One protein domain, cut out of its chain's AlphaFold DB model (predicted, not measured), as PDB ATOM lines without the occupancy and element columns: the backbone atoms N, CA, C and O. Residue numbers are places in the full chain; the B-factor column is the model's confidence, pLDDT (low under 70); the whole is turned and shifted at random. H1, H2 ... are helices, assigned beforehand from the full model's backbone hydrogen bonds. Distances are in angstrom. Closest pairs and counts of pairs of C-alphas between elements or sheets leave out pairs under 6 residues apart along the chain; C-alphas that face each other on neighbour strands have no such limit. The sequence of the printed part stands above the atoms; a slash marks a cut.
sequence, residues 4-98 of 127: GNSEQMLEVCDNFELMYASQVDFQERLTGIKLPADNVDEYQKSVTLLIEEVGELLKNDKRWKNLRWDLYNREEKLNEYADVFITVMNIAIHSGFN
ATOM      1  N   GLY A   4      -7.557  86.711  82.293       50.34
ATOM      2  CA  GLY A   4      -6.730  85.857  83.159       50.34
ATOM      3  C   GLY A   4      -6.856  84.355  82.879       50.34
ATOM      4  O   GLY A   4      -5.900  83.615  83.061       50.34
ATOM      5  N   ASN A   5      -8.023  83.903  82.409       59.38
ATOM      6  CA  ASN A   5      -8.296  82.475  82.221       59.38
ATOM      7  C   ASN A   5      -7.853  81.979  80.833       59.38
ATOM      8  O   ASN A   5      -7.445  80.836  80.689       59.38
ATOM      9  N   SER A   6      -7.900  82.835  79.805       58.25
ATOM     10  CA  SER A   6      -7.463  82.477  78.448       58.25
ATOM     11  C   SER A   6      -5.943  82.452  78.309       58.25
ATOM     12  O   SER A   6      -5.422  81.556  77.659       58.25
ATOM     13  N   GLU A   7      -5.231  83.395  78.935       59.25
ATOM     14  CA  GLU A   7      -3.760  83.433  78.912       59.25
ATOM     15  C   GLU A   7      -3.150  82.262  79.694       59.25
ATOM     16  O   GLU A   7      -2.270  81.587  79.174       59.25
ATOM     17  N   GLN A   8      -3.681  81.936  80.879       61.72
ATOM     18  CA  GLN A   8      -3.242  80.752  81.630       61.72
ATOM     19  C   GLN A   8      -3.544  79.442  80.891       61.72
ATOM     20  O   GLN A   8      -2.747  78.511  80.941       61.72
ATOM     21  N   MET A   9      -4.676  79.350  80.186       60.44
ATOM     22  CA  MET A   9      -4.972  78.180  79.352       60.44
ATOM     23  C   MET A   9      -4.014  78.066  78.161       60.44
ATOM     24  O   MET A   9      -3.590  76.957  77.850       60.44
ATOM     25  N   LEU A  10      -3.648  79.183  77.521       61.81
ATOM     26  CA  LEU A  10      -2.648  79.200  76.449       61.81
ATOM     27  C   LEU A  10      -1.275  78.735  76.964       61.81
ATOM     28  O   LEU A  10      -0.694  77.825  76.386       61.81
ATOM     29  N   GLU A  11      -0.818  79.255  78.105       66.50
ATOM     30  CA  GLU A  11       0.463  78.872  78.720       66.50
ATOM     31  C   GLU A  11       0.507  77.387  79.140       66.50
ATOM     32  O   GLU A  11       1.521  76.704  78.979       66.50
ATOM     33  N   VAL A  12      -0.602  76.841  79.649       61.69
ATOM     34  CA  VAL A  12      -0.712  75.409  79.987       61.69
ATOM     35  C   VAL A  12      -0.673  74.527  78.734       61.69
ATOM     36  O   VAL A  12      -0.026  73.477  78.756       61.69
ATOM     37  N   CYS A  13      -1.325  74.943  77.643       63.00
ATOM     38  CA  CYS A  13      -1.266  74.239  76.361       63.00
ATOM     39  C   CYS A  13       0.165  74.194  75.806       63.00
ATOM     40  O   CYS A  13       0.612  73.124  75.388       63.00
ATOM     41  N   ASP A  14       0.897  75.307  75.887       74.06
ATOM     42  CA  ASP A  14       2.285  75.398  75.422       74.06
ATOM     43  C   ASP A  14       3.215  74.470  76.230       74.06
ATOM     44  O   ASP A  14       4.063  73.767  75.671       74.06
ATOM     45  N   ASN A  15       3.009  74.387  77.548       84.75
ATOM     46  CA  ASN A  15       3.780  73.499  78.422       84.75
ATOM     47  C   ASN A  15       3.488  72.011  78.171       84.75
ATOM     48  O   ASN A  15       4.410  71.189  78.175       84.75
ATOM     49  N   PHE A  16       2.225  71.642  77.923       89.19
ATOM     50  CA  PHE A  16       1.876  70.262  77.575       89.19
ATOM     51  C   PHE A  16       2.454  69.861  76.216       89.19
ATOM     52  O   PHE A  16       2.968  68.753  76.070       89.19
ATOM     53  N   GLU A  17       2.403  70.756  75.230       90.25
ATOM     54  CA  GLU A  17       2.976  70.515  73.908       90.25
ATOM     55  C   GLU A  17       4.478  70.222  73.987       90.25
ATOM     56  O   GLU A  17       4.938  69.233  73.406       90.25
ATOM     57  N   LEU A  18       5.222  71.029  74.747       92.88
ATOM     58  CA  LEU A  18       6.653  70.823  74.960       92.88
ATOM     59  C   LEU A  18       6.940  69.482  75.648       92.88
ATOM     60  O   LEU A  18       7.828  68.739  75.222       92.88
ATOM     61  N   MET A  19       6.178  69.157  76.690       94.94
ATOM     62  CA  MET A  19       6.322  67.906  77.432       94.94
ATOM     63  C   MET A  19       6.029  66.682  76.553       94.94
ATOM     64  O   MET A  19       6.825  65.745  76.523       94.94
ATOM     65  N   TYR A  20       4.938  66.711  75.782       96.88
ATOM     66  CA  TYR A  20       4.569  65.622  74.878       96.88
ATOM     67  C   TYR A  20       5.622  65.413  73.789       96.88
ATOM     68  O   TYR A  20       6.036  64.286  73.532       96.88
ATOM     69  N   ALA A  21       6.086  66.498  73.161       96.44
ATOM     70  CA  ALA A  21       7.118  66.433  72.130       96.44
ATOM     71  C   ALA A  21       8.443  65.880  72.678       96.44
ATOM     72  O   ALA A  21       9.076  65.052  72.022       96.44
ATOM     73  N   SER A  22       8.829  66.288  73.890       97.69
ATOM     74  CA  SER A  22      10.028  65.775  74.565       97.69
ATOM     75  C   SER A  22       9.919  64.276  74.838       97.69
ATOM     76  O   SER A  22      10.874  63.534  74.616       97.69
ATOM     77  N   GLN A  23       8.740  63.813  75.265       98.31
ATOM     78  CA  GLN A  23       8.521  62.395  75.524       98.31
ATOM     79  C   GLN A  23       8.493  61.563  74.239       98.31
ATOM     80  O   GLN A  23       9.034  60.458  74.227       98.31
ATOM     81  N   VAL A  24       7.922  62.088  73.150       98.38
ATOM     82  CA  VAL A  24       7.988  61.445  71.830       98.38
ATOM     83  C   VAL A  24       9.444  61.280  71.392       98.38
ATOM     84  O   VAL A  24       9.844  60.152  71.131       98.38
ATOM     85  N   ASP A  25      10.256  62.345  71.397       98.44
ATOM     86  CA  ASP A  25      11.683  62.267  71.021       98.44
ATOM     87  C   ASP A  25      12.440  61.227  71.864       98.44
ATOM     88  O   ASP A  25      13.197  60.414  71.329       98.44
ATOM     89  N   PHE A  26      12.199  61.196  73.176       98.38
ATOM     90  CA  PHE A  26      12.806  60.198  74.052       98.38
ATOM     91  C   PHE A  26      12.389  58.764  73.687       98.38
ATOM     92  O   PHE A  26      13.247  57.887  73.557       98.38
ATOM     93  N   GLN A  27      11.093  58.513  73.481       98.31
ATOM     94  CA  GLN A  27      10.580  57.184  73.139       98.31
ATOM     95  C   GLN A  27      11.022  56.727  71.742       98.31
ATOM     96  O   GLN A  27      11.335  55.549  71.565       98.31
ATOM     97  N   GLU A  28      11.125  57.632  70.763       98.38
ATOM     98  CA  GLU A  28      11.657  57.312  69.432       98.38
ATOM     99  C   GLU A  28      13.122  56.863  69.524       98.38
ATOM    100  O   GLU A  28      13.511  55.866  68.915       98.38
ATOM    101  N   ARG A  29      13.936  57.542  70.344       98.19
ATOM    102  CA  ARG A  29      15.339  57.156  70.584       98.19
ATOM    103  C   ARG A  29      15.467  55.830  71.325       98.19
ATOM    104  O   ARG A  29      16.388  55.071  71.038       98.19
ATOM    105  N   LEU A  30      14.573  55.568  72.276       97.00
ATOM    106  CA  LEU A  30      14.588  54.351  73.087       97.00
ATOM    107  C   LEU A  30      14.174  53.114  72.279       97.00
ATOM    108  O   LEU A  30      14.785  52.056  72.409       97.00
ATOM    109  N   THR A  31      13.134  53.247  71.457       96.25
ATOM    110  CA  THR A  31      12.490  52.116  70.768       96.25
ATOM    111  C   THR A  31      12.928  51.957  69.311       96.25
ATOM    112  O   THR A  31      12.786  50.877  68.741       96.25
ATOM    113  N   GLY A  32      13.444  53.021  68.685       97.00
ATOM    114  CA  GLY A  32      13.705  53.075  67.243       97.00
ATOM    115  C   GLY A  32      12.436  53.153  66.382       97.00
ATOM    116  O   GLY A  32      12.519  53.031  65.158       97.00
ATOM    117  N   ILE A  33      11.265  53.329  66.999       96.06
ATOM    118  CA  ILE A  33       9.969  53.444  66.327       96.06
ATOM    119  C   ILE A  33       9.702  54.918  66.026       96.06
ATOM    120  O   ILE A  33      10.025  55.782  66.832       96.06
ATOM    121  N   LYS A  34       9.074  55.209  64.883       97.94
ATOM    122  CA  LYS A  34       8.541  56.544  64.593       97.94
ATOM    123  C   LYS A  34       7.203  56.728  65.309       97.94
ATOM    124  O   LYS A  34       6.282  55.955  65.054       97.94
ATOM    125  N   LEU A  35       7.093  57.742  66.158       97.88
ATOM    126  CA  LEU A  35       5.973  57.940  67.075       97.88
ATOM    127  C   LEU A  35       5.230  59.266  66.805       97.88
ATOM    128  O   LEU A  35       5.776  60.175  66.175       97.88
ATOM    129  N   PRO A  36       3.974  59.407  67.268       97.94
ATOM    130  CA  PRO A  36       3.147  58.372  67.899       97.94
ATOM    131  C   PRO A  36       2.718  57.287  66.898       97.94
ATOM    132  O   PRO A  36       2.503  57.570  65.719       97.94
ATOM    133  N   ALA A  37       2.594  56.045  67.365       97.75
ATOM    134  CA  ALA A  37       2.148  54.909  66.558       97.75
ATOM    135  C   ALA A  37       1.401  53.895  67.429       97.75
ATOM    136  O   ALA A  37       1.747  53.726  68.592       97.75
ATOM    137  N   ASP A  38       0.400  53.220  66.860       98.06
ATOM    138  CA  ASP A  38      -0.284  52.106  67.520       98.06
ATOM    139  C   ASP A  38       0.630  50.871  67.498       98.06
ATOM    140  O   ASP A  38       0.757  50.179  66.482       98.06
ATOM    141  N   ASN A  39       1.341  50.653  68.603       98.12
ATOM    142  CA  ASN A  39       2.239  49.526  68.800       98.12
ATOM    143  C   ASN A  39       1.807  48.747  70.045       98.12
ATOM    144  O   ASN A  39       2.078  49.153  71.173       98.12
ATOM    145  N   VAL A  40       1.165  47.599  69.825       97.81
ATOM    146  CA  VAL A  40       0.575  46.781  70.897       97.81
ATOM    147  C   VAL A  40       1.594  46.307  71.942       97.81
ATOM    148  O   VAL A  40       1.263  46.242  73.127       97.81
ATOM    149  N   ASP A  41       2.833  46.029  71.534       97.88
ATOM    150  CA  ASP A  41       3.871  45.513  72.429       97.88
ATOM    151  C   ASP A  41       4.396  46.616  73.357       97.88
ATOM    152  O   ASP A  41       4.478  46.423  74.573       97.88
ATOM    153  N   GLU A  42       4.713  47.793  72.811       98.31
ATOM    154  CA  GLU A  42       5.147  48.949  73.606       98.31
ATOM    155  C   GLU A  42       4.003  49.531  74.444       98.31
ATOM    156  O   GLU A  42       4.210  49.938  75.593       98.31
ATOM    157  N   TYR A  43       2.773  49.482  73.928       98.25
ATOM    158  CA  TYR A  43       1.569  49.785  74.694       98.25
ATOM    159  C   TYR A  43       1.458  48.874  75.921       98.25
ATOM    160  O   TYR A  43       1.330  49.364  77.045       98.25
ATOM    161  N   GLN A  44       1.566  47.554  75.744       98.50
ATOM    162  CA  GLN A  44       1.460  46.598  76.847       98.50
ATOM    163  C   GLN A  44       2.581  46.784  77.879       98.50
ATOM    164  O   GLN A  44       2.320  46.737  79.087       98.50
ATOM    165  N   LYS A  45       3.820  47.024  77.431       98.19
ATOM    166  CA  LYS A  45       4.942  47.359  78.321       98.19
ATOM    167  C   LYS A  45       4.652  48.622  79.126       98.19
ATOM    168  O   LYS A  45       4.826  48.606  80.338       98.19
ATOM    169  N   SER A  46       4.137  49.669  78.484       98.31
ATOM    170  CA  SER A  46       3.803  50.936  79.144       98.31
ATOM    171  C   SER A  46       2.676  50.775  80.169       98.31
ATOM    172  O   SER A  46       2.761  51.305  81.271       98.31
ATOM    173  N   VAL A  47       1.644  49.983  79.862       98.56
ATOM    174  CA  VAL A  47       0.586  49.649  80.833       98.56
ATOM    175  C   VAL A  47       1.146  48.859  82.018       98.56
ATOM    176  O   VAL A  47       0.736  49.083  83.154       98.56
ATOM    177  N   THR A  48       2.085  47.946  81.772       98.62
ATOM    178  CA  THR A  48       2.729  47.166  82.838       98.62
ATOM    179  C   THR A  48       3.594  48.056  83.727       98.62
ATOM    180  O   THR A  48       3.474  47.981  84.947       98.62
ATOM    181  N   LEU A  49       4.392  48.943  83.127       98.25
ATOM    182  CA  LEU A  49       5.210  49.921  83.842       98.25
ATOM    183  C   LEU A  49       4.340  50.826  84.723       98.25
ATOM    184  O   LEU A  49       4.664  51.047  85.879       98.25
ATOM    185  N   LEU A  50       3.159  51.243  84.252       98.62
ATOM    186  CA  LEU A  50       2.252  52.073  85.054       98.62
ATOM    187  C   LEU A  50       1.873  51.400  86.384       98.62
ATOM    188  O   LEU A  50       1.707  52.075  87.397       98.62
ATOM    189  N   ILE A  51       1.719  50.074  86.389       98.44
ATOM    190  CA  ILE A  51       1.406  49.317  87.606       98.44
ATOM    191  C   ILE A  51       2.590  49.354  88.584       98.44
ATOM    192  O   ILE A  51       2.370  49.465  89.791       98.44
ATOM    193  N   GLU A  52       3.819  49.275  88.072       98.25
ATOM    194  CA  GLU A  52       5.052  49.399  88.855       98.25
ATOM    195  C   GLU A  52       5.170  50.794  89.484       98.25
ATOM    196  O   GLU A  52       5.220  50.886  90.714       98.25
ATOM    197  N   GLU A  53       5.051  51.858  88.683       98.12
ATOM    198  CA  GLU A  53       5.164  53.252  89.150       98.12
ATOM    199  C   GLU A  53       4.090  53.608  90.189       98.12
ATOM    200  O   GLU A  53       4.337  54.268  91.201       98.12
ATOM    201  N   VAL A  54       2.859  53.110  90.010       97.75
ATOM    202  CA  VAL A  54       1.801  53.273  91.021       97.75
ATOM    203  C   VAL A  54       2.170  52.554  92.326       97.75
ATOM    204  O   VAL A  54       1.866  53.049  93.416       97.75
ATOM    205  N   GLY A  55       2.830  51.398  92.247       96.38
ATOM    206  CA  GLY A  55       3.351  50.682  93.410       96.38
ATOM    207  C   GLY A  55       4.426  51.473  94.161       96.38
ATOM    208  O   GLY A  55       4.388  51.533  95.397       96.38
ATOM    209  N   GLU A  56       5.341  52.112  93.434       96.31
ATOM    210  CA  GLU A  56       6.400  52.966  93.986       96.31
ATOM    211  C   GLU A  56       5.804  54.222  94.647       96.31
ATOM    212  O   GLU A  56       6.091  54.528  95.814       96.31
ATOM    213  N   LEU A  57       4.831  54.857  93.989       95.38
ATOM    214  CA  LEU A  57       4.086  55.990  94.536       95.38
ATOM    215  C   LEU A  57       3.398  55.640  95.869       95.38
ATOM    216  O   LEU A  57       3.460  56.405  96.839       95.38
ATOM    217  N   LEU A  58       2.773  54.460  95.957       94.25
ATOM    218  CA  LEU A  58       2.136  53.959  97.184       94.25
ATOM    219  C   LEU A  58       3.141  53.584  98.281       94.25
ATOM    220  O   LEU A  58       2.807  53.612  99.470       94.25
ATOM    221  N   LYS A  59       4.360  53.191  97.909       93.25
ATOM    222  CA  LYS A  59       5.441  52.855  98.842       93.25
ATOM    223  C   LYS A  59       6.010  54.109  99.510       93.25
ATOM    224  O   LYS A  59       6.359  54.025 100.692       93.25
ATOM    225  N   ASN A  60       6.049  55.235  98.797       92.88
ATOM    226  CA  ASN A  60       6.584  56.514  99.281       92.88
ATOM    227  C   ASN A  60       5.587  57.344 100.115       92.88
ATOM    228  O   ASN A  60       5.987  58.263 100.836       92.88
ATOM    229  N   ASP A  61       4.303  56.973 100.112       91.44
ATOM    230  CA  ASP A  61       3.293  57.494 101.036       91.44
ATOM    231  C   ASP A  61       2.506  56.351 101.672       91.44
ATOM    232  O   ASP A  61       1.585  55.808 101.069       91.44
ATOM    233  N   LYS A  62       2.851  55.986 102.911       90.75
ATOM    234  CA  LYS A  62       2.199  54.888 103.643       90.75
ATOM    235  C   LYS A  62       1.163  55.365 104.651       90.75
ATOM    236  O   LYS A  62       0.685  54.540 105.422       90.75
ATOM    237  N   ARG A  63       0.770  56.643 104.641       89.75
ATOM    238  CA  ARG A  63      -0.220  57.188 105.595       89.75
ATOM    239  C   ARG A  63      -1.594  56.520 105.487       89.75
ATOM    240  O   ARG A  63      -2.389  56.586 106.416       89.75
ATOM    241  N   TRP A  64      -1.860  55.845 104.370       87.12
ATOM    242  CA  TRP A  64      -3.039  54.999 104.178       87.12
ATOM    243  C   TRP A  64      -2.980  53.665 104.953       87.12
ATOM    244  O   TRP A  64      -4.015  53.030 105.142       87.12
ATOM    245  N   LYS A  65      -1.802  53.210 105.412       84.12
ATOM    246  CA  LYS A  65      -1.646  52.010 106.252       84.12
ATOM    247  C   LYS A  65      -1.846  52.377 107.729       84.12
ATOM    248  O   LYS A  65      -1.112  53.187 108.279       84.12
ATOM    249  N   ASN A  66      -2.811  51.732 108.393       80.31
ATOM    250  CA  ASN A  66      -3.199  51.991 109.790       80.31
ATOM    251  C   ASN A  66      -2.038  52.046 110.820       80.31
ATOM    252  O   ASN A  66      -1.065  51.298 110.720       80.31
ATOM    253  N   LEU A  67      -2.247  52.870 111.865       60.91
ATOM    254  CA  LEU A  67      -1.674  52.955 113.237       60.91
ATOM    255  C   LEU A  67      -0.154  52.846 113.486       60.91
ATOM    256  O   LEU A  67       0.263  53.104 114.613       60.91
ATOM    257  N   ARG A  68       0.684  52.473 112.513       61.94
ATOM    258  CA  ARG A  68       2.147  52.321 112.709       61.94
ATOM    259  C   ARG A  68       3.008  52.854 111.563       61.94
ATOM    260  O   ARG A  68       4.221  52.678 111.607       61.94
ATOM    261  N   TRP A  69       2.402  53.446 110.536       69.31
ATOM    262  CA  TRP A  69       3.111  53.894 109.340       69.31
ATOM    263  C   TRP A  69       2.817  55.371 109.081       69.31
ATOM    264  O   TRP A  69       1.760  55.728 108.574       69.31
ATOM    265  N   ASP A  70       3.767  56.227 109.437       80.38
ATOM    266  CA  ASP A  70       3.764  57.673 109.191       80.38
ATOM    267  C   ASP A  70       4.713  58.077 108.048       80.38
ATOM    268  O   ASP A  70       4.893  59.264 107.780       80.38
ATOM    269  N   LEU A  71       5.291  57.093 107.342       85.81
ATOM    270  CA  LEU A  71       6.214  57.335 106.237       85.81
ATOM    271  C   LEU A  71       5.539  58.172 105.145       85.81
ATOM    272  O   LEU A  71       4.618  57.715 104.463       85.81
ATOM    273  N   TYR A  72       6.071  59.373 104.963       91.62
ATOM    274  CA  TYR A  72       5.735  60.282 103.885       91.62
ATOM    275  C   TYR A  72       7.017  60.949 103.394       91.62
ATOM    276  O   TYR A  72       7.513  61.894 104.009       91.62
ATOM    277  N   ASN A  73       7.553  60.447 102.283       92.62
ATOM    278  CA  ASN A  73       8.646  61.108 101.587       92.62
ATOM    279  C   ASN A  73       8.058  61.964 100.461       92.62
ATOM    280  O   ASN A  73       7.688  61.448  99.412       92.62
ATOM    281  N   ARG A  74       7.914  63.272 100.703       94.81
ATOM    282  CA  ARG A  74       7.290  64.193  99.743       94.81
ATOM    283  C   ARG A  74       8.064  64.284  98.426       94.81
ATOM    284  O   ARG A  74       7.427  64.415  97.388       94.81
ATOM    285  N   GLU A  75       9.390  64.310  98.498       96.38
ATOM    286  CA  GLU A  75      10.254  64.476  97.327       96.38
ATOM    287  C   GLU A  75      10.156  63.250  96.429       96.38
ATOM    288  O   GLU A  75       9.729  63.377  95.287       96.38
ATOM    289  N   GLU A  76      10.380  62.062  96.989       96.25
ATOM    290  CA  GLU A  76      10.238  60.820  96.225       96.25
ATOM    291  C   GLU A  76       8.807  60.629  95.731       96.25
ATOM    292  O   GLU A  76       8.598  60.320  94.570       96.25
ATOM    293  N   LYS A  77       7.786  60.934  96.545       95.75
ATOM    294  CA  LYS A  77       6.392  60.882  96.080       95.75
ATOM    295  C   LYS A  77       6.153  61.760  94.844       95.75
ATOM    296  O   LYS A  77       5.322  61.408  94.012       95.75
ATOM    297  N   LEU A  78       6.805  62.919  94.748       97.62
ATOM    298  CA  LEU A  78       6.677  63.791  93.583       97.62
ATOM    299  C   LEU A  78       7.397  63.209  92.360       97.62
ATOM    300  O   LEU A  78       6.848  63.312  91.266       97.62
ATOM    301  N   ASN A  79       8.564  62.590  92.550       96.88
ATOM    302  CA  ASN A  79       9.289  61.896  91.482       96.88
ATOM    303  C   ASN A  79       8.454  60.736  90.924       96.88
ATOM    304  O   ASN A  79       8.094  60.779  89.755       96.88
ATOM    305  N   GLU A  80       7.980  59.823  91.780       97.75
ATOM    306  CA  GLU A  80       7.130  58.701  91.340       97.75
ATOM    307  C   GLU A  80       5.828  59.181  90.682       97.75
ATOM    308  O   GLU A  80       5.264  58.548  89.792       97.75
ATOM    309  N   TYR A  81       5.295  60.326  91.125       97.94
ATOM    310  CA  TYR A  81       4.121  60.917  90.487       97.94
ATOM    311  C   TYR A  81       4.435  61.379  89.058       97.94
ATOM    312  O   TYR A  81       3.592  61.233  88.169       97.94
ATOM    313  N   ALA A  82       5.630  61.932  88.833       97.69
ATOM    314  CA  ALA A  82       6.098  62.275  87.499       97.69
ATOM    315  C   ALA A  82       6.285  61.014  86.641       97.69
ATOM    316  O   ALA A  82       5.834  61.019  85.497       97.69
ATOM    317  N   ASP A  83       6.828  59.928  87.193       98.00
ATOM    318  CA  ASP A  83       7.007  58.658  86.476       98.00
ATOM    319  C   ASP A  83       5.667  58.016  86.082       98.00
ATOM    320  O   ASP A  83       5.473  57.615  84.927       98.00
ATOM    321  N   VAL A  84       4.667  58.052  86.973       98.44
ATOM    322  CA  VAL A  84       3.276  57.691  86.643       98.44
ATOM    323  C   VAL A  84       2.756  58.537  85.479       98.44
ATOM    324  O   VAL A  84       2.178  58.005  84.528       98.44
ATOM    325  N   PHE A  85       2.949  59.856  85.530       97.62
ATOM    326  CA  PHE A  85       2.457  60.763  84.495       97.62
ATOM    327  C   PHE A  85       3.149  60.529  83.139       97.62
ATOM    328  O   PHE A  85       2.483  60.458  82.103       97.62
ATOM    329  N   ILE A  86       4.470  60.344  83.142       98.12
ATOM    330  CA  ILE A  86       5.274  59.997  81.966       98.12
ATOM    331  C   ILE A  86       4.806  58.672  81.365       98.12
ATOM    332  O   ILE A  86       4.628  58.565  80.151       98.12
ATOM    333  N   THR A  87       4.531  57.679  82.203       98.19
ATOM    334  CA  THR A  87       4.081  56.369  81.736       98.19
ATOM    335  C   THR A  87       2.679  56.426  81.131       98.19
ATOM    336  O   THR A  87       2.425  55.801  80.102       98.19
ATOM    337  N   VAL A  88       1.781  57.255  81.674       98.19
ATOM    338  CA  VAL A  88       0.484  57.543  81.035       98.19
ATOM    339  C   VAL A  88       0.668  58.196  79.659       98.19
ATOM    340  O   VAL A  88      -0.045  57.838  78.719       98.19
ATOM    341  N   MET A  89       1.638  59.104  79.494       97.94
ATOM    342  CA  MET A  89       1.962  59.652  78.171       97.94
ATOM    343  C   MET A  89       2.493  58.577  77.220       97.94
ATOM    344  O   MET A  89       2.061  58.543  76.071       97.94
ATOM    345  N   ASN A  90       3.356  57.667  77.682       98.50
ATOM    346  CA  ASN A  90       3.851  56.555  76.861       98.50
ATOM    347  C   ASN A  90       2.708  55.681  76.348       98.50
ATOM    348  O   ASN A  90       2.691  55.330  75.171       98.50
ATOM    349  N   ILE A  91       1.718  55.392  77.196       98.62
ATOM    350  CA  ILE A  91       0.516  54.659  76.788       98.62
ATOM    351  C   ILE A  91      -0.185  55.388  75.637       98.62
ATOM    352  O   ILE A  91      -0.536  54.749  74.650       98.62
ATOM    353  N   ALA A  92      -0.371  56.708  75.721       98.44
ATOM    354  CA  ALA A  92      -1.005  57.477  74.649       98.44
ATOM    355  C   ALA A  92      -0.169  57.495  73.356       98.44
ATOM    356  O   ALA A  92      -0.714  57.283  72.271       98.44
ATOM    357  N   ILE A  93       1.145  57.694  73.480       98.62
ATOM    358  CA  ILE A  93       2.101  57.721  72.365       98.62
ATOM    359  C   ILE A  93       2.107  56.378  71.619       98.62
ATOM    360  O   ILE A  93       1.985  56.360  70.393       98.62
ATOM    361  N   HIS A  94       2.184  55.267  72.360       98.69
ATOM    362  CA  HIS A  94       2.172  53.895  71.830       98.69
ATOM    363  C   HIS A  94       0.768  53.384  71.473       98.69
ATOM    364  O   HIS A  94       0.632  52.297  70.922       98.69
ATOM    365  N   SER A  95      -0.275  54.176  71.745       98.44
ATOM    366  CA  SER A  95      -1.628  53.987  71.195       98.44
ATOM    367  C   SER A  95      -1.845  54.772  69.894       98.44
ATOM    368  O   SER A  95      -2.948  54.780  69.353       98.44
ATOM    369  N   GLY A  96      -0.829  55.491  69.403       98.25
ATOM    370  CA  GLY A  96      -0.922  56.276  68.172       98.25
ATOM    371  C   GLY A  96      -1.617  57.631  68.303       98.25
ATOM    372  O   GLY A  96      -1.864  58.272  67.283       98.25
ATOM    373  N   PHE A  97      -1.908  58.103  69.517       98.50
ATOM    374  CA  PHE A  97      -2.540  59.409  69.699       98.50
ATOM    375  C   PHE A  97      -1.518  60.533  69.558       98.50
ATOM    376  O   PHE A  97      -0.386  60.433  70.021       98.50
ATOM    377  N   ASN A  98      -1.905  61.642  68.936       96.75
ATOM    378  CA  ASN A  98      -1.091  62.852  68.920       96.75
ATOM    379  C   ASN A  98      -1.466  63.804  70.067       96.75
ATOM    380  O   ASN A  98      -2.526  63.689  70.685       96.75
TER     381      ASN A  98
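What this domain is: This is residues 4 to 98 of the 127 residues of a protein of Bacteroidales bacterium (UniProt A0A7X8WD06). A long H1 stands across one end of a hairpin of two helices, H2 and H3, like the long stroke of an L, and its first part, residues 4 to 18, sticks out free. At the far end of the hairpin, residues 61 to 73 make a long loop. The printed part has 95 residues with three named helices, in the order H1, H2, H3, and no named strand; its class is all helix. It is loose, with a radius of gyration of the C-alphas of 16.4 A, and flat, spanning 49 by 43 by 17 A.

Where its parts are: H1 covers residues 4 to 31, from C-alpha 4 at (-6.730, 85.857, 83.159) to C-alpha 31, 40.8 A. H2 covers residues 40 to 60, beginning at C-alpha 40 (0.575, 46.781, 70.897), and is 30.6 A long. H3 covers residues 74 to 94, 30.2 A, ending at C-alpha 94 (2.172, 53.895, 71.830).

How they stand to each other: H1 touches H3 with residues 20 to 27 alone, and H3 touches H1 with residues 86 to 93 alone. Their closest C-alphas, those of Val 24 and Ile 93, are 7.0 A apart, and their lines stand about perpendicular at 73 degrees. H1 and H2 are only just apart, with their closest C-alphas at 8.5 A. H2 and H3 form a helical hairpin and touch, at a shallow tilt of 12 degrees, opposite ways; their closest C-alphas, those of Tyr 43 and His 94, are 5.0 A apart. In H3 every O i to N i+4 pair is within hydrogen-bond range; in H1 23 of 24 are, in H2 16 of 17.

The domain as a whole: The two C-alphas farthest apart, those of Lys 34 and Leu 67, are 49.8 A apart. The printed part has no cut. The link from H1 to H2 is short, and that from H2 to H3 is long, with 13 residues. The mean pLDDT of the printed part is 90.9; residues 4 to 13 and 67 to 69 are under 70.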